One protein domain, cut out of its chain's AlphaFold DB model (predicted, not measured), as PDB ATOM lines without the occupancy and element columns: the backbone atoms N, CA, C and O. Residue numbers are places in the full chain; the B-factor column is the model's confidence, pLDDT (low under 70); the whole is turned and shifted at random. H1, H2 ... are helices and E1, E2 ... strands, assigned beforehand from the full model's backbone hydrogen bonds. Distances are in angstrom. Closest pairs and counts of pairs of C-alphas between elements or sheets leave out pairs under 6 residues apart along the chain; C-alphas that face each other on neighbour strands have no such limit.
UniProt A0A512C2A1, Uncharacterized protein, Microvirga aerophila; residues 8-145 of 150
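What this domain is: This is residues 8 to 145 of the 150 residues of an uncharacterized protein of Microvirga aerophila (UniProt A0A512C2A1). One strongly twisted antiparallel sheet of six strands makes a wall, with the helical hairpin H1 and H2 packed on one face of it and H4 packed slantwise over E6, close to the E5 edge. H3 sits off the sheet near one end of H2, and the long link of residues 83 to 97 leads from it back to E4. The printed part has 138 residues with four named helices and six named strands, in the order H1 H2 E1 E2 E3 H3 E4 H4 E5 E6; the sheet's order is E1 E2 E3 E4 E6 E5, and the class is mixed. The whole is compact and rounded, with a radius of gyration of the C-alphas of 13.7 A and spans of 37 by 33 by 28 A.

Where its parts are: H1, residues 8 to 18, begins at C-alpha 8 (243.637, 276.683, 153.217) and is 15.2 A long; H2, residues 27 to 36, is 14.5 A long. E1 is residues 46 to 48. E2, residues 51 to 62, is 21.5 A long and bends by 114 degrees at residue 59; E3, residues 65 to 73, is 22.3 A long and bends by 74 degrees at residue 68. H3 is residues 77 to 82. E4, residues 98 to 103, begins at C-alpha 98 (256.458, 291.888, 143.990) and is 16.5 A long. H4, residues 107 to 117, is 15.3 A long. E5 is residues 125 to 128, and E6, residues 136 to 141, ends at C-alpha 141 (254.602, 292.904, 140.074).

How they stand to each other: H1 and H2 form a helical hairpin and touch, with closest C-alphas Ile 14 and Thr 30 at 6.6 A, a shallow tilt of 26 degrees, opposite ways. They are on the same face of the sheet: H1 over E4 at a height of 8.5 A, H2 at 9.3 A over E3 and only just over E2, on which 3 of its C-alphas fall. E1, E2 and E3 form a meander, each strand the antiparallel neighbour of the one before; N 46 and O 53 are 2.8 A apart, and N 54 and O 70 2.8 A. Between the neighbour strands E3 and E4, N 71 and O 100 are within hydrogen-bond range at 2.9 A; between the neighbours E4 and E6, N 101 and O 138 are within it at 2.8 A; and between E5 and E6, a hairpin, N 127 and O 137 are within it at 3.0 A. E4, H4 and E5 form a split strand-helix-strand unit, two strands running the same way with E6 between them, and its crossover is right-handed. H2 and H4 make two layers with the sheet, helices on one face of it; H4 is over E6 at a height of 7.3 A, and its closest C-alpha pair with E6 is Val 107 and Thr 136, 5.6 A. H3 is not on the sheet; it is close to but not clearly touching H2, with the C-alphas of Thr 28 and Ile 79 8.0 A apart. In H1, H2, H3 and H4 every O i to N i+4 pair is within hydrogen-bond range.

The domain as a whole: The two C-alphas farthest apart are those of Ala 81 and Glu 108, at 38.1 A. The printed part has no cut, and the link from H3 to E4, 15 residues, is long. The mean pLDDT of the printed part is 93.6, and no printed residue is under 70.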
ATOM      1  N   GLU A   8     244.640 276.237 154.184       92.94
ATOM      2  CA  GLU A   8     243.637 276.683 153.217       92.94
ATOM      3  C   GLU A   8     243.549 278.214 153.171       92.94
ATOM      4  O   GLU A   8     243.558 278.787 152.086       92.94
ATOM      5  N   ILE A   9     243.565 278.882 154.333       94.25
ATOM      6  CA  ILE A   9     243.577 280.353 154.418       94.25
ATOM      7  C   ILE A   9     244.836 280.925 153.755       94.25
ATOM      8  O   ILE A   9     244.771 281.931 153.046       94.25
ATOM      9  N   LEU A  10     245.990 280.286 153.975       95.06
ATOM     10  CA  LEU A  10     247.242 280.690 153.342       95.06
ATOM     11  C   LEU A  10     247.197 280.497 151.820       95.06
ATOM     12  O   LEU A  10     247.584 281.400 151.081       95.06
ATOM     13  N   GLU A  11     246.723 279.346 151.343       95.44
ATOM     14  CA  GLU A  11     246.592 279.073 149.908       95.44
ATOM     15  C   GLU A  11     245.636 280.057 149.221       95.44
ATOM     16  O   GLU A  11     245.960 280.575 148.149       95.44
ATOM     17  N   GLU A  12     244.497 280.367 149.841       94.56
ATOM     18  CA  GLU A  12     243.539 281.352 149.332       94.56
ATOM     19  C   GLU A  12     244.158 282.754 149.275       94.56
ATOM     20  O   GLU A  12     244.058 283.441 148.256       94.56
ATOM     21  N   HIS A  13     244.854 283.165 150.339       94.94
ATOM     22  CA  HIS A  13     245.550 284.447 150.372       94.94
ATOM     23  C   HIS A  13     246.594 284.548 149.254       94.94
ATOM     24  O   HIS A  13     246.561 285.500 148.479       94.94
ATOM     25  N   ILE A  14     247.461 283.542 149.117       95.88
ATOM     26  CA  ILE A  14     248.488 283.498 148.070       95.88
ATOM     27  C   ILE A  14     247.855 283.542 146.675       95.88
ATOM     28  O   ILE A  14     248.308 284.298 145.819       95.88
ATOM     29  N   THR A  15     246.790 282.770 146.447       95.25
ATOM     30  CA  THR A  15     246.054 282.761 145.171       95.25
ATOM     31  C   THR A  15     245.522 284.155 144.840       95.25
ATOM     32  O   THR A  15     245.640 284.613 143.705       95.25
ATOM     33  N   ARG A  16     244.991 284.876 145.834       93.94
ATOM     34  CA  ARG A  16     244.510 286.247 145.651       93.94
ATOM     35  C   ARG A  16     245.642 287.217 145.323       93.94
ATOM     36  O   ARG A  16     245.496 287.981 144.375       93.94
ATOM     37  N   GLU A  17     246.750 287.191 146.059       94.81
ATOM     38  CA  GLU A  17     247.880 288.096 145.792       94.81
ATOM     39  C   GLU A  17     248.508 287.825 144.411       94.81
ATOM     40  O   GLU A  17     248.802 288.759 143.669       94.81
ATOM     41  N   LEU A  18     248.619 286.556 144.005       95.12
ATOM     42  CA  LEU A  18     249.141 286.168 142.686       95.12
ATOM     43  C   LEU A  18     248.141 286.343 141.547       95.12
ATOM     44  O   LEU A  18     248.538 286.298 140.387       95.12
ATOM     45  N   SER A  19     246.854 286.550 141.834       93.12
ATOM     46  CA  SER A  19     245.881 286.855 140.782       93.12
ATOM     47  C   SER A  19     246.162 288.199 140.109       93.12
ATOM     48  O   SER A  19     245.676 288.429 139.002       93.12
ATOM     49  N   CYS A  20     246.941 289.083 140.752       91.88
ATOM     50  CA  CYS A  20     247.224 290.445 140.293       91.88
ATOM     51  C   CYS A  20     245.964 291.227 139.922       91.88
ATOM     52  O   CYS A  20     245.932 291.984 138.945       91.88
ATOM     53  N   TRP A  21     244.880 291.005 140.659       90.00
ATOM     54  CA  TRP A  21     243.618 291.639 140.345       90.00
ATOM     55  C   TRP A  21     243.571 293.067 140.897       90.00
ATOM     56  O   TRP A  21     243.384 293.283 142.093       90.00
ATOM     57  N   ARG A  22     243.682 294.045 139.989       85.81
ATOM     58  CA  ARG A  22     243.477 295.497 140.200       85.81
ATOM     59  C   ARG A  22     244.435 296.230 141.146       85.81
ATOM     60  O   ARG A  22     244.358 297.452 141.184       85.81
ATOM     61  N   LYS A  23     245.310 295.545 141.879       89.12
ATOM     62  CA  LYS A  23     246.309 296.179 142.746       89.12
ATOM     63  C   LYS A  23     247.617 295.378 142.805       89.12
ATOM     64  O   LYS A  23     247.552 294.155 142.641       89.12
ATOM     65  N   PRO A  24     248.751 296.037 143.106       91.69
ATOM     66  CA  PRO A  24     250.006 295.366 143.436       91.69
ATOM     67  C   PRO A  24     249.839 294.341 144.568       91.69
ATOM     68  O   PRO A  24     248.932 294.488 145.404       91.69
ATOM     69  N   PRO A  25     250.688 293.300 144.611       95.19
ATOM     70  CA  PRO A  25     250.635 292.313 145.681       95.19
ATOM     71  C   PRO A  25     251.100 292.930 147.004       95.19
ATOM     72  O   PRO A  25     251.914 293.847 147.016       95.19
ATOM     73  N   ASN A  26     250.645 292.379 148.128       95.19
ATOM     74  CA  ASN A  26     251.275 292.611 149.426       95.19
ATOM     75  C   ASN A  26     252.029 291.341 149.860       95.19
ATOM     76  O   ASN A  26     251.401 290.386 150.334       95.19
ATOM     77  N   PRO A  27     253.365 291.291 149.717       96.94
ATOM     78  CA  PRO A  27     254.131 290.085 150.021       96.94
ATOM     79  C   PRO A  27     254.228 289.792 151.523       96.94
ATOM     80  O   PRO A  27     254.378 288.631 151.918       96.94
ATOM     81  N   THR A  28     254.124 290.814 152.380       97.12
ATOM     82  CA  THR A  28     254.452 290.697 153.809       97.12
ATOM     83  C   THR A  28     253.591 289.667 154.545       97.12
ATOM     84  O   THR A  28     254.166 288.781 155.186       97.12
ATOM     85  N   PRO A  29     252.244 289.684 154.456       96.81
ATOM     86  CA  PRO A  29     251.414 288.685 155.127       96.81
ATOM     87  C   PRO A  29     251.716 287.254 154.671       96.81
ATOM     88  O   PRO A  29     251.743 286.345 155.502       96.81
ATOM     89  N   THR A  30     252.016 287.056 153.381       97.31
ATOM     90  CA  THR A  30     252.425 285.749 152.848       97.31
ATOM     91  C   THR A  30     253.724 285.275 153.501       97.31
ATOM     92  O   THR A  30     253.781 284.155 154.011       97.31
ATOM     93  N   LEU A  31     254.756 286.124 153.560       97.69
ATOM     94  CA  LEU A  31     256.031 285.766 154.193       97.69
ATOM     95  C   LEU A  31     255.870 285.475 155.691       97.69
ATOM     96  O   LEU A  31     256.382 284.463 156.172       97.69
ATOM     97  N   VAL A  32     255.111 286.301 156.422       96.94
ATOM     98  CA  VAL A  32     254.803 286.061 157.845       96.94
ATOM     99  C   VAL A  32     254.144 284.696 158.036       96.94
ATOM    100  O   VAL A  32     254.580 283.916 158.886       96.94
ATOM    101  N   ALA A  33     253.129 284.379 157.233       96.50
ATOM    102  CA  ALA A  33     252.404 283.118 157.326       96.50
ATOM    103  C   ALA A  33     253.292 281.901 157.005       96.50
ATOM    104  O   ALA A  33     253.217 280.878 157.695       96.50
ATOM    105  N   LEU A  34     254.184 282.010 156.015       96.75
ATOM    106  CA  LEU A  34     255.152 280.960 155.678       96.75
ATOM    107  C   LEU A  34     256.177 280.734 156.802       96.75
ATOM    108  O   LEU A  34     256.524 279.585 157.088       96.75
ATOM    109  N   VAL A  35     256.631 281.796 157.476       95.94
ATOM    110  CA  VAL A  35     257.522 281.699 158.649       95.94
ATOM    111  C   VAL A  35     256.805 281.043 159.827       95.94
ATOM    112  O   VAL A  35     257.343 280.111 160.429       95.94
ATOM    113  N   GLN A  36     255.578 281.470 160.140       94.75
ATOM    114  CA  GLN A  36     254.764 280.877 161.212       94.75
ATOM    115  C   GLN A  36     254.489 279.389 160.962       94.75
ATOM    116  O   GLN A  36     254.557 278.577 161.885       94.75
ATOM    117  N   SER A  37     254.283 279.019 159.695       94.81
ATOM    118  CA  SER A  37     254.113 277.630 159.251       94.81
ATOM    119  C   SER A  37     255.431 276.844 159.173       94.81
ATOM    120  O   SER A  37     255.427 275.673 158.801       94.81
ATOM    121  N   LYS A  38     256.569 277.467 159.517       95.75
ATOM    122  CA  LYS A  38     257.930 276.900 159.444       95.75
ATOM    123  C   LYS A  38     258.326 276.413 158.041       95.75
ATOM    124  O   LYS A  38     259.230 275.586 157.910       95.75
ATOM    125  N   LEU A  39     257.673 276.938 157.003       96.69
ATOM    126  CA  LEU A  39     257.951 276.622 155.603       96.69
ATOM    127  C   LEU A  39     259.167 277.387 155.085       96.69
ATOM    128  O   LEU A  39     259.871 276.879 154.223       96.69
ATOM    129  N   ILE A  40     259.462 278.562 155.640       97.19
ATOM    130  CA  ILE A  40     260.699 279.304 155.372       97.19
ATOM    131  C   ILE A  40     261.348 279.733 156.689       97.19
ATOM    132  O   ILE A  40     260.704 279.757 157.741       97.19
ATOM    133  N   ARG A  41     262.637 280.071 156.640       96.56
ATOM    134  CA  ARG A  41     263.340 280.733 157.744       96.56
ATOM    135  C   ARG A  41     263.913 282.054 157.244       96.56
ATOM    136  O   ARG A  41     264.622 282.023 156.241       96.56
ATOM    137  N   PRO A  42     263.689 283.181 157.944       94.81
ATOM    138  CA  PRO A  42     264.204 284.479 157.506       94.81
ATOM    139  C   PRO A  42     265.722 284.477 157.297       94.81
ATOM    140  O   PRO A  42     266.207 284.979 156.297       94.81
ATOM    141  N   SER A  43     266.476 283.793 158.159       94.75
ATOM    142  CA  SER A  43     267.938 283.689 158.053       94.75
ATOM    143  C   SER A  43     268.455 282.862 156.866       94.75
ATOM    144  O   SER A  43     269.657 282.839 156.632       94.75
ATOM    145  N   GLU A  44     267.590 282.143 156.147       95.50
ATOM    146  CA  GLU A  44     267.950 281.348 154.958       95.50
ATOM    147  C   GLU A  44     267.602 282.082 153.649       95.50
ATOM    148  O   GLU A  44     267.577 281.480 152.574       95.50
ATOM    149  N   GLN A  45     267.310 283.379 153.756       95.06
ATOM    150  CA  GLN A  45     267.042 284.280 152.646       95.06
ATOM    151  C   GLN A  45     268.242 284.357 151.695       95.06
ATOM    152  O   GLN A  45     269.398 284.441 152.113       95.06
ATOM    153  N   LYS A  46     267.956 284.339 150.395       93.75
ATOM    154  CA  LYS A  46     268.922 284.574 149.322       93.75
ATOM    155  C   LYS A  46     268.535 285.859 148.604       93.75
ATOM    156  O   LYS A  46     267.437 285.935 148.057       93.75
ATOM    157  N   GLY A  47     269.427 286.844 148.610       88.31
ATOM    158  CA  GLY A  47     269.266 288.072 147.837       88.31
ATOM    159  C   GLY A  47     269.636 287.866 146.368       88.31
ATOM    160  O   GLY A  47     270.656 287.238 146.074       88.31
ATOM    161  N   TYR A  48     268.826 288.394 145.455       85.88
ATOM    162  CA  TYR A  48     269.099 288.452 144.020       85.88
ATOM    163  C   TYR A  48     268.430 289.689 143.425       85.88
ATOM    164  O   TYR A  48     267.215 289.787 143.484       85.88
ATOM    165  N   ASP A  49     269.206 290.636 142.896       85.50
ATOM    166  CA  ASP A  49     268.686 291.866 142.269       85.50
ATOM    167  C   ASP A  49     267.642 292.628 143.117       85.50
ATOM    168  O   ASP A  49     266.494 292.833 142.746       85.50
ATOM    169  N   SER A  50     268.021 292.950 144.354       90.00
ATOM    170  CA  SER A  50     267.152 293.434 145.439       90.00
ATOM    171  C   SER A  50     265.983 292.527 145.848       90.00
ATOM    172  O   SER A  50     265.374 292.780 146.875       90.00
ATOM    173  N   ILE A  51     265.708 291.419 145.169       93.12
ATOM    174  CA  ILE A  51     264.648 290.472 145.529       93.12
ATOM    175  C   ILE A  51     265.147 289.508 146.606       93.12
ATOM    176  O   ILE A  51     266.291 289.051 146.601       93.12
ATOM    177  N   SER A  52     264.267 289.172 147.544       95.88
ATOM    178  CA  SER A  52     264.526 288.183 148.587       95.88
ATOM    179  C   SER A  52     263.834 286.872 148.258       95.88
ATOM    180  O   SER A  52     262.625 286.855 148.055       95.88
ATOM    181  N   CYS A  53     264.589 285.778 148.212       96.62
ATOM    182  CA  CYS A  53     264.087 284.458 147.850       96.62
ATOM    183  C   CYS A  53     264.362 283.415 148.936       96.62
ATOM    184  O   CYS A  53     265.429 283.397 149.551       96.62
ATOM    185  N   TRP A  54     263.436 282.472 149.103       97.62
ATOM    186  CA  TRP A  54     263.561 281.334 150.012       97.62
ATOM    187  C   TRP A  54     263.126 280.051 149.324       97.62
ATOM    188  O   TRP A  54     262.086 280.000 148.666       97.62
ATOM    189  N   SER A  55     263.887 278.981 149.538       97.31
ATOM    190  CA  SER A  55     263.397 277.630 149.270       97.31
ATOM    191  C   SER A  55     262.419 277.221 150.368       97.31
ATOM    192  O   SER A  55     262.710 277.398 151.554       97.31
ATOM    193  N   LEU A  56     261.272 276.659 149.989       96.69
ATOM    194  CA  LEU A  56     260.312 276.140 150.958       96.69
ATOM    195  C   LEU A  56     260.787 274.800 151.526       96.69
ATOM    196  O   LEU A  56     261.360 273.960 150.828       96.69
ATOM    197  N   LYS A  57     260.515 274.588 152.811       94.12
ATOM    198  CA  LYS A  57     260.783 273.343 153.530       94.12
ATOM    199  C   LYS A  57     259.581 272.418 153.459       94.12
ATOM    200  O   LYS A  57     258.454 272.818 153.729       94.12
ATOM    201  N   GLY A  58     259.846 271.144 153.185       91.38
ATOM    202  CA  GLY A  58     258.808 270.121 153.120       91.38
ATOM    203  C   GLY A  58     257.964 270.208 151.849       91.38
ATOM    204  O   GLY A  58     258.384 270.756 150.834       91.38
ATOM    205  N   ARG A  59     256.777 269.597 151.890       92.25
ATOM    206  CA  ARG A  59     255.834 269.591 150.767       92.25
ATOM    207  C   ARG A  59     254.798 270.684 150.985       92.25
ATOM    208  O   ARG A  59     253.935 270.541 151.848       92.25
ATOM    209  N   PHE A  60     254.871 271.737 150.183       95.88
ATOM    210  CA  PHE A  60     253.849 272.771 150.110       95.88
ATOM    211  C   PHE A  60     253.275 272.828 148.696       95.88
ATOM    212  O   PHE A  60     253.960 272.568 147.703       95.88
ATOM    213  N   SER A  61     251.991 273.129 148.622       96.88
ATOM    214  CA  SER A  61     251.265 273.294 147.377       96.88
ATOM    215  C   SER A  61     250.285 274.439 147.537       96.88
ATOM    216  O   SER A  61     249.865 274.693 148.656       96.88
ATOM    217  N   VAL A  62     249.881 275.058 146.436       96.88
ATOM    218  CA  VAL A  62     248.740 275.978 146.398       96.88
ATOM    219  C   VAL A  62     247.740 275.392 145.419       96.88
ATOM    220  O   VAL A  62     248.064 275.233 144.242       96.88
ATOM    221  N   SER A  63     246.572 274.966 145.900       95.19
ATOM    222  CA  SER A  63     245.542 274.315 145.077       95.19
ATOM    223  C   SER A  63     246.117 273.196 144.191       95.19
ATOM    224  O   SER A  63     245.881 273.137 142.985       95.19
ATOM    225  N   GLY A  64     246.969 272.348 144.775       96.19
ATOM    226  CA  GLY A  64     247.619 271.218 144.096       96.19
ATOM    227  C   GLY A  64     248.858 271.547 143.248       96.19
ATOM    228  O   GLY A  64     249.582 270.619 142.879       96.19
ATOM    229  N   MET A  65     249.165 272.820 142.975       97.81
ATOM    230  CA  MET A  65     250.428 273.204 142.335       97.81
ATOM    231  C   MET A  65     251.568 273.113 143.356       97.81
ATOM    232  O   MET A  65     251.499 273.798 144.375       97.81
ATOM    233  N   PRO A  66     252.621 272.308 143.131       97.94
ATOM    234  CA  PRO A  66     253.746 272.216 144.050       97.94
ATOM    235  C   PRO A  66     254.548 273.515 144.037       97.94
ATOM    236  O   PRO A  66     254.843 274.058 142.970       97.94
ATOM    237  N   VAL A  67     254.946 273.972 145.220       97.81
ATOM    238  CA  VAL A  67     255.727 275.195 145.409       97.81
ATOM    239  C   VAL A  67     257.017 274.831 146.131       97.81
ATOM    240  O   VAL A  67     256.995 274.336 147.256       97.81
ATOM    241  N   GLY A  68     258.142 275.061 145.462       97.31
ATOM    242  CA  GLY A  68     259.483 274.837 146.001       97.31
ATOM    243  C   GLY A  68     260.170 276.116 146.472       97.31
ATOM    244  O   GLY A  68     261.176 276.039 147.175       97.31
ATOM    245  N   GLY A  69     259.645 277.287 146.111       97.88
ATOM    246  CA  GLY A  69     260.242 278.566 146.470       97.88
ATOM    247  C   GLY A  69     259.258 279.725 146.482       97.88
ATOM    248  O   GLY A  69     258.207 279.660 145.846       97.88
ATOM    249  N   VAL A  70     259.629 280.780 147.197       97.94
ATOM    250  CA  VAL A  70     258.954 282.080 147.197       97.94
ATOM    251  C   VAL A  70     260.006 283.168 147.041       97.94
ATOM    252  O   VAL A  70     261.080 283.070 147.638       97.94
ATOM    253  N   CYS A  71     259.701 284.185 146.247       97.25
ATOM    254  CA  CYS A  71     260.504 285.393 146.125       97.25
ATOM    255  C   CYS A  71     259.613 286.614 146.339       97.25
ATOM    256  O   CYS A  71     258.435 286.594 145.986       97.25
ATOM    257  N   ALA A  72     260.153 287.662 146.946       96.88
ATOM    258  CA  ALA A  72     259.400 288.862 147.260       96.88
ATOM    259  C   ALA A  72     260.300 290.091 147.371       96.88
ATOM    260  O   ALA A  72     261.477 289.992 147.738       96.88
ATOM    261  N   TYR A  73     259.707 291.248 147.108       95.88
ATOM    262  CA  TYR A  73     260.282 292.547 147.420       95.88
ATOM    263  C   TYR A  73     259.182 293.522 147.836       95.88
ATOM    264  O   TYR A  73     258.045 293.407 147.382       95.88
ATOM    265  N   GLU A  74     259.541 294.455 148.706       95.56
ATOM    266  CA  GLU A  74     258.679 295.495 149.258       95.56
ATOM    267  C   GLU A  74     259.395 296.838 149.098       95.56
ATOM    268  O   GLU A  74     260.610 296.902 149.297       95.56
ATOM    269  N   GLU A  75     258.665 297.890 148.742       92.94
ATOM    270  CA  GLU A  75     259.210 299.245 148.575       92.94
ATOM    271  C   GLU A  75     259.055 300.065 149.852       92.94
ATOM    272  O   GLU A  75     259.949 300.843 150.194       92.94
ATOM    273  N   ASP A  76     257.955 299.859 150.583       94.00
ATOM    274  CA  ASP A  76     257.633 300.650 151.766       94.00
ATOM    275  C   ASP A  76     258.718 300.505 152.847       94.00
ATOM    276  O   ASP A  76     258.984 299.424 153.393       94.00
ATOM    277  N   GLU A  77     259.376 301.622 153.161       92.19
ATOM    278  CA  GLU A  77     260.508 301.646 154.086       92.19
ATOM    279  C   GLU A  77     260.110 301.260 155.512       92.19
ATOM    280  O   GLU A  77     260.893 300.609 156.211       92.19
ATOM    281  N   LEU A  78     258.892 301.607 155.943       94.44
ATOM    282  CA  LEU A  78     258.396 301.265 157.270       94.44
ATOM    283  C   LEU A  78     258.163 299.757 157.377       94.44
ATOM    284  O   LEU A  78     258.624 299.142 158.339       94.44
ATOM    285  N   ILE A  79     257.514 299.139 156.388       95.12
ATOM    286  CA  ILE A  79     257.308 297.683 156.360       95.12
ATOM    287  C   ILE A  79     258.658 296.964 156.405       95.12
ATOM    288  O   ILE A  79     258.847 296.026 157.185       95.12
ATOM    289  N   ARG A  80     259.638 297.425 155.632       93.75
ATOM    290  CA  ARG A  80     260.980 296.833 155.637       93.75
ATOM    291  C   ARG A  80     261.703 297.001 156.967       93.75
ATOM    292  O   ARG A  80     262.337 296.050 157.425       93.75
ATOM    293  N   ALA A  81     261.590 298.164 157.601       92.81
ATOM    294  CA  ALA A  81     262.166 298.416 158.919       92.81
ATOM    295  C   ALA A  81     261.525 297.538 160.009       92.81
ATOM    296  O   ALA A  81     262.218 297.088 160.920       92.81
ATOM    297  N   LEU A  82     260.223 297.249 159.897       95.31
ATOM    298  CA  LEU A  82     259.498 296.342 160.795       95.31
ATOM    299  C   LEU A  82     259.821 294.859 160.539       95.31
ATOM    300  O   LEU A  82     259.700 294.035 161.448       95.31
ATOM    301  N   HIS A  83     260.265 294.511 159.328       94.50
ATOM    302  CA  HIS A  83     260.583 293.144 158.911       94.50
ATOM    303  C   HIS A  83     262.010 293.013 158.332       94.50
ATOM    304  O   HIS A  83     262.182 292.533 157.207       94.50
ATOM    305  N   PRO A  84     263.069 293.355 159.095       89.75
ATOM    306  CA  PRO A  84     264.436 293.463 158.566       89.75
ATOM    307  C   PRO A  84     265.030 292.126 158.100       89.75
ATOM    308  O   PRO A  84     265.976 292.103 157.322       89.75
ATOM    309  N   GLY A  85     264.481 290.997 158.559       89.44
ATOM    310  CA  GLY A  85     264.888 289.663 158.109       89.44
ATOM    311  C   GLY A  85     264.208 289.192 156.821       89.44
ATOM    312  O   GLY A  85     264.494 288.083 156.374       89.44
ATOM    313  N   TYR A  86     263.256 289.956 156.275       92.69
ATOM    314  CA  TYR A  86     262.502 289.555 155.083       92.69
ATOM    315  C   TYR A  86     263.066 290.208 153.830       92.69
ATOM    316  O   TYR A  86     263.258 289.532 152.830       92.69
ATOM    317  N   TYR A  87     263.372 291.500 153.879       92.75
ATOM    318  CA  TYR A  87     263.676 292.260 152.672       92.75
ATOM    319  C   TYR A  87     265.137 292.689 152.632       92.75
ATOM    320  O   TYR A  87     265.549 293.643 153.291       92.75
ATOM    321  N   TRP A  88     265.919 291.991 151.818       87.06
ATOM    322  CA  TRP A  88     267.226 292.460 151.379       87.06
ATOM    323  C   TRP A  88     267.085 293.569 150.339       87.06
ATOM    324  O   TRP A  88     266.112 293.614 149.593       87.06
ATOM    325  N   ARG A  89     268.083 294.449 150.274       84.81
ATOM    326  CA  ARG A  89     268.227 295.441 149.210       84.81
ATOM    327  C   ARG A  89     269.643 295.386 148.678       84.81
ATOM    328  O   ARG A  89     270.597 295.560 149.436       84.81
ATOM    329  N   GLY A  90     269.750 295.116 147.385       83.19
ATOM    330  CA  GLY A  90     271.005 295.155 146.661       83.19
ATOM    331  C   GLY A  90     271.317 296.557 146.146       83.19
ATOM    332  O   GLY A  90     270.482 297.461 146.233       83.19
ATOM    333  N   PRO A  91     272.526 296.760 145.601       81.81
ATOM    334  CA  PRO A  91     272.804 297.927 144.777       81.81
ATOM    335  C   PRO A  91     271.983 297.858 143.478       81.81
ATOM    336  O   PRO A  91     271.849 296.782 142.904       81.81
ATOM    337  N   GLY A  92     271.486 298.999 142.995       82.12
ATOM    338  CA  GLY A  92     270.789 299.093 141.708       82.12
ATOM    339  C   GLY A  92     269.414 299.750 141.787       82.12
ATOM    340  O   GLY A  92     269.063 300.388 142.784       82.12
ATOM    341  N   THR A  93     268.663 299.609 140.695       83.56
ATOM    342  CA  THR A  93     267.278 300.075 140.588       83.56
ATOM    343  C   THR A  93     266.357 299.106 141.310       83.56
ATOM    344  O   THR A  93     266.558 297.895 141.280       83.56
ATOM    345  N   SER A  94     265.349 299.652 141.975       85.56
ATOM    346  CA  SER A  94     264.376 298.851 142.696       85.56
ATOM    347  C   SER A  94     263.458 298.080 141.732       85.56
ATOM    348  O   SER A  94     263.036 298.663 140.731       85.56
ATOM    349  N   PRO A  95     263.129 296.801 142.002       87.81
ATOM    350  CA  PRO A  95     262.273 295.999 141.126       87.81
ATOM    351  C   PRO A  95     260.770 296.322 141.263       87.81
ATOM    352  O   PRO A  95     259.964 295.773 140.508       87.81
ATOM    353  N   GLY A  96     260.381 297.202 142.197       92.38
ATOM    354  CA  GLY A  96     258.987 297.431 142.580       92.38
ATOM    355  C   GLY A  96     258.450 296.331 143.497       92.38
ATOM    356  O   GLY A  96     259.051 295.257 143.631       92.38
ATOM    357  N   VAL A  97     257.304 296.576 144.138       95.50
ATOM    358  CA  VAL A  97     256.678 295.569 145.012       95.50
ATOM    359  C   VAL A  97     256.340 294.318 144.200       95.50
ATOM    360  O   VAL A  97     255.709 294.396 143.142       95.50
ATOM    361  N   GLN A  98     256.742 293.142 144.684       95.81
ATOM    362  CA  GLN A  98     256.458 291.888 143.990       95.81
ATOM    363  C   GLN A  98     256.322 290.685 144.919       95.81
ATOM    364  O   GLN A  98     256.915 290.618 145.999       95.81
ATOM    365  N   LEU A  99     255.581 289.691 144.431       97.50
ATOM    366  CA  LEU A  99     255.468 288.361 145.017       97.50
ATOM    367  C   LEU A  99     255.532 287.312 143.906       97.50
ATOM    368  O   LEU A  99     254.764 287.373 142.948       97.50
ATOM    369  N   SER A 100     256.391 286.314 144.085       97.50
ATOM    370  CA  SER A 100     256.562 285.206 143.151       97.50
ATOM    371  C   SER A 100     256.569 283.864 143.865       97.50
ATOM    372  O   SER A 100     257.136 283.722 144.951       97.50
ATOM    373  N   LEU A 101     256.020 282.842 143.213       98.06
ATOM    374  CA  LEU A 101     256.200 281.443 143.587       98.06
ATOM    375  C   LEU A 101     257.020 280.705 142.545       98.06
ATOM    376  O   LEU A 101     256.804 280.863 141.347       98.06
ATOM    377  N   ILE A 102     257.882 279.811 143.018       98.12
ATOM    378  CA  ILE A 102     258.676 278.924 142.173       98.12
ATOM    379  C   ILE A 102     258.100 277.515 142.262       98.12
ATOM    380  O   ILE A 102     258.161 276.860 143.308       98.12
ATOM    381  N   SER A 103     257.534 277.040 141.158       98.19
ATOM    382  CA  SER A 103     256.993 275.695 141.013       98.19
ATOM    383  C   SER A 103     257.971 274.772 140.292       98.19
ATOM    384  O   SER A 103     258.707 275.181 139.396       98.19
ATOM    385  N   SER A 104     257.936 273.486 140.636       97.06
ATOM    386  CA  SER A 104     258.646 272.445 139.886       97.06
ATOM    387  C   SER A 104     257.889 271.982 138.635       97.06
ATOM    388  O   SER A 104     258.390 271.140 137.892       97.06
ATOM    389  N   TRP A 105     256.657 272.451 138.418       98.25
ATOM    390  CA  TRP A 105     255.913 272.160 137.196       98.25
ATOM    391  C   TRP A 105     256.484 272.919 135.993       98.25
ATOM    392  O   TRP A 105     257.033 274.008 136.162       98.25
ATOM    393  N   PRO A 106     256.341 272.376 134.769       98.12
ATOM    394  CA  PRO A 106     256.695 273.104 133.558       98.12
ATOM    395  C   PRO A 106     255.734 274.278 133.322       98.12
ATOM    396  O   PRO A 106     254.568 274.220 133.721       98.12
ATOM    397  N   VAL A 107     256.216 275.296 132.602       98.12
ATOM    398  CA  VAL A 107     255.505 276.555 132.297       98.12
ATOM    399  C   VAL A 107     254.059 276.329 131.860       98.12
ATOM    400  O   VAL A 107     253.141 276.900 132.442       98.12
ATOM    401  N   GLU A 108     253.826 275.443 130.891       98.06
ATOM    402  CA  GLU A 108     252.483 275.203 130.347       98.06
ATOM    403  C   GLU A 108     251.501 274.636 131.380       98.06
ATOM    404  O   GLU A 108     250.313 274.960 131.369       98.06
ATOM    405  N   LYS A 109     251.993 273.846 132.338       98.31
ATOM    406  CA  LYS A 109     251.154 273.308 133.411       98.31
ATOM    407  C   LYS A 109     250.825 274.373 134.458       98.31
ATOM    408  O   LYS A 109     249.705 274.390 134.960       98.31
ATOM    409  N   VAL A 110     251.761 275.279 134.749       98.19
ATOM    410  CA  VAL A 110     251.505 276.443 135.617       98.19
ATOM    411  C   VAL A 110     250.522 277.409 134.951       98.19
ATOM    412  O   VAL A 110     249.602 277.869 135.615       98.19
ATOM    413  N   LYS A 111     250.620 277.640 133.634       97.00
ATOM    414  CA  LYS A 111     249.624 278.417 132.868       97.00
ATOM    415  C   LYS A 111     248.228 277.801 132.942       97.00
ATOM    416  O   LYS A 111     247.256 278.510 133.195       97.00
ATOM    417  N   ALA A 112     248.122 276.486 132.742       96.75
ATOM    418  CA  ALA A 112     246.846 275.781 132.851       96.75
ATOM    419  C   ALA A 112     246.255 275.896 134.264       96.75
ATOM    420  O   ALA A 112     245.072 276.190 134.408       96.75
ATOM    421  N   TRP A 113     247.086 275.733 135.296       97.12
ATOM    422  CA  TRP A 113     246.686 275.939 136.687       97.12
ATOM    423  C   TRP A 113     246.217 277.379 136.937       97.12
ATOM    424  O   TRP A 113     245.121 277.588 137.449       97.12
ATOM    425  N   ALA A 114     246.988 278.376 136.506       96.50
ATOM    426  CA  ALA A 114     246.669 279.786 136.701       96.50
ATOM    427  C   ALA A 114     245.323 280.159 136.068       96.50
ATOM    428  O   ALA A 114     244.512 280.842 136.688       96.50
ATOM    429  N   LYS A 115     245.027 279.623 134.877       94.44
ATOM    430  CA  LYS A 115     243.727 279.799 134.215       94.44
ATOM    431  C   LYS A 115     242.553 279.263 135.046       94.44
ATOM    432  O   LYS A 115     241.460 279.816 134.963       94.44
ATOM    433  N   SER A 116     242.758 278.194 135.811       94.69
ATOM    434  CA  SER A 116     241.718 277.571 136.639       94.69
ATOM    435  C   SER A 116     241.531 278.243 137.998       94.69
ATOM    436  O   SER A 116     240.414 278.237 138.508       94.69
ATOM    437  N   TYR A 117     242.595 278.798 138.586       95.00
ATOM    438  CA  TYR A 117     242.588 279.237 139.988       95.00
ATOM    439  C   TYR A 117     242.767 280.744 140.193       95.00
ATOM    440  O   TYR A 117     242.306 281.264 141.204       95.00
ATOM    441  N   LEU A 118     243.373 281.472 139.252       92.31
ATOM    442  CA  LEU A 118     243.605 282.918 139.371       92.31
ATOM    443  C   LEU A 118     242.481 283.736 138.729       92.31
ATOM    444  O   LEU A 118     242.737 284.715 138.033       92.31
ATOM    445  N   ALA A 119     241.231 283.316 138.920       79.06
ATOM    446  CA  ALA A 119     240.078 284.050 138.425       79.06
ATOM    447  C   ALA A 119     239.624 285.111 139.447       79.06
ATOM    448  O   ALA A 119     239.512 284.807 140.635       79.06
ATOM    449  N   PRO A 120     239.272 286.325 139.001       79.25
ATOM    450  CA  PRO A 120     239.398 286.813 137.629       79.25
ATOM    451  C   PRO A 120     240.867 287.099 137.247       79.25
ATOM    452  O   PRO A 120     241.654 287.558 138.069       79.25
ATOM    453  N   ALA A 121     241.235 286.801 135.995       74.62
ATOM    454  CA  ALA A 121     242.627 286.867 135.547       74.62
ATOM    455  C   ALA A 121     243.148 288.312 135.531       74.62
ATOM    456  O   ALA A 121     242.644 289.148 134.777       74.62
ATOM    457  N   GLY A 122     244.147 288.599 136.368       82.88
ATOM    458  CA  GLY A 122     244.906 289.846 136.337       82.88
ATOM    459  C   GLY A 122     246.186 289.736 135.509       82.88
ATOM    460  O   GLY A 122     246.314 288.889 134.626       82.88
ATOM    461  N   LYS A 123     247.143 290.622 135.792       88.75
ATOM    462  CA  LYS A 123     248.379 290.798 135.012       88.75
ATOM    463  C   LYS A 123     249.569 289.971 135.522       88.75
ATOM    464  O   LYS A 123     250.703 290.427 135.469       88.75
ATOM    465  N   TYR A 124     249.323 288.767 136.032       93.81
ATOM    466  CA  TYR A 124     250.404 287.895 136.498       93.81
ATOM    467  C   TYR A 124     251.296 287.424 135.341       93.81
ATOM    468  O   TYR A 124     250.857 287.313 134.191       93.81
ATOM    469  N   ARG A 125     252.549 287.091 135.651       95.12
ATOM    470  CA  ARG A 125     253.541 286.594 134.687       95.12
ATOM    471  C   ARG A 125     253.894 285.145 135.002       95.12
ATOM    472  O   ARG A 125     253.906 284.740 136.161       95.12
ATOM    473  N   ILE A 126     254.148 284.346 133.962       97.00
ATOM    474  CA  ILE A 126     254.574 282.946 134.098       97.00
ATOM    475  C   ILE A 126     255.740 282.684 133.152       97.00
ATOM    476  O   ILE A 126     255.568 282.733 131.932       97.00
ATOM    477  N   GLN A 127     256.903 282.359 133.710       97.12
ATOM    478  CA  GLN A 127     258.144 282.160 132.958       97.12
ATOM    479  C   GLN A 127     259.079 281.167 133.666       97.12
ATOM    480  O   GLN A 127     258.882 280.875 134.842       97.12
ATOM    481  N   PRO A 128     260.096 280.603 132.992       97.50
ATOM    482  CA  PRO A 128     261.198 279.950 133.693       97.50
ATOM    483  C   PRO A 128     261.868 280.942 134.652       97.50
ATOM    484  O   PRO A 128     262.102 282.084 134.265       97.50
ATOM    485  N   SER A 129     262.172 280.521 135.879       93.44
ATOM    486  CA  SER A 129     262.866 281.392 136.830       93.44
ATOM    487  C   SER A 129     264.326 281.568 136.416       93.44
ATOM    488  O   SER A 129     265.036 280.585 136.177       93.44
ATOM    489  N   ASP A 130     264.755 282.820 136.326       87.06
ATOM    490  CA  ASP A 130     266.120 283.260 136.028       87.06
ATOM    491  C   ASP A 130     266.912 283.634 137.296       87.06
ATOM    492  O   ASP A 130     268.110 283.903 137.226       87.06
ATOM    493  N   GLY A 131     266.256 283.605 138.458       83.19
ATOM    494  CA  GLY A 131     266.852 283.923 139.745       83.19
ATOM    495  C   GLY A 131     267.615 282.769 140.403       83.19
ATOM    496  O   GLY A 131     268.022 281.772 139.804       83.19
ATOM    497  N   VAL A 132     267.798 282.892 141.718       89.25
ATOM    498  CA  VAL A 132     268.562 281.932 142.541       89.25
ATOM    499  C   VAL A 132     267.862 280.585 142.755       89.25
ATOM    500  O   VAL A 132     268.480 279.642 143.261       89.25
ATOM    501  N   LEU A 133     266.578 280.479 142.410       93.81
ATOM    502  CA  LEU A 133     265.780 279.260 142.521       93.81
ATOM    503  C   LEU A 133     265.417 278.757 141.123       93.81
ATOM    504  O   LEU A 133     265.019 279.527 140.266       93.81
ATOM    505  N   ARG A 134     265.532 277.445 140.895       94.50
ATOM    506  CA  ARG A 134     265.191 276.832 139.604       94.50
ATOM    507  C   ARG A 134     263.738 276.372 139.589       94.50
ATOM    508  O   ARG A 134     263.288 275.746 140.547       94.50
ATOM    509  N   GLY A 135     263.044 276.597 138.477       96.94
ATOM    510  CA  GLY A 135     261.672 276.138 138.266       96.94
ATOM    511  C   GLY A 135     260.907 277.044 137.311       96.94
ATOM    512  O   GLY A 135     261.506 277.815 136.565       96.94
ATOM    513  N   THR A 136     259.584 276.951 137.354       98.50
ATOM    514  CA  THR A 136     258.688 277.933 136.741       98.50
ATOM    515  C   THR A 136     258.285 278.949 137.792       98.50
ATOM    516  O   THR A 136     257.769 278.578 138.845       98.50
ATOM    517  N   GLU A 137     258.486 280.215 137.487       97.94
ATOM    518  CA  GLU A 137     258.038 281.342 138.280       97.94
ATOM    519  C   GLU A 137     256.635 281.777 137.855       97.94
ATOM    520  O   GLU A 137     256.369 281.963 136.668       97.94
ATOM    521  N   LEU A 138     255.745 281.919 138.835       97.56
ATOM    522  CA  LEU A 138     254.476 282.635 138.725       97.56
ATOM    523  C   LEU A 138     254.585 283.870 139.611       97.56
ATOM    524  O   LEU A 138     254.761 283.720 140.821       97.56
ATOM    525  N   SER A 139     254.463 285.059 139.031       96.38
ATOM    526  CA  SER A 139     254.721 286.307 139.740       96.38
ATOM    527  C   SER A 139     253.658 287.373 139.518       96.38
ATOM    528  O   SER A 139     252.942 287.386 138.514       96.38
ATOM    529  N   CYS A 140     253.590 288.276 140.490       95.81
ATOM    530  CA  CYS A 140     252.843 289.515 140.443       95.81
ATOM    531  C   CYS A 140     253.774 290.686 140.736       95.81
ATOM    532  O   CYS A 140     254.479 290.640 141.745       95.81
ATOM    533  N   HIS A 141     253.758 291.724 139.896       94.44
ATOM    534  CA  HIS A 141     254.602 292.904 140.074       94.44
ATOM    535  C   HIS A 141     253.768 294.182 140.091       94.44
ATOM    536  O   HIS A 141     252.797 294.330 139.354       94.44
ATOM    537  N   GLU A 142     254.196 295.152 140.889       92.50
ATOM    538  CA  GLU A 142     253.640 296.505 140.898       92.50
ATOM    539  C   GLU A 142     253.732 297.183 139.528       92.50
ATOM    540  O   GLU A 142     252.783 297.836 139.108       92.50
ATOM    541  N   SER A 143     254.825 296.953 138.791       88.50
ATOM    542  CA  SER A 143     255.030 297.505 137.441       88.50
ATOM    543  C   SER A 143     253.968 297.087 136.417       88.50
ATOM    544  O   SER A 143     253.869 297.689 135.348       88.50
ATOM    545  N   ASP A 144     253.160 296.067 136.720       87.38
ATOM    546  CA  ASP A 144     252.042 295.672 135.872       87.38
ATOM    547  C   ASP A 144     250.837 296.619 136.021       87.38
ATOM    548  O   ASP A 144     249.950 296.638 135.161       87.38
ATOM    549  N   PHE A 145     250.773 297.432 137.072       84.44
ATOM    550  CA  PHE A 145     249.669 298.352 137.335       84.44
ATOM    551  C   PHE A 145     249.986 299.755 136.804       84.44
ATOM    552  O   PHE A 145     251.147 300.157 136.775       84.44
TER     553      PHE A 145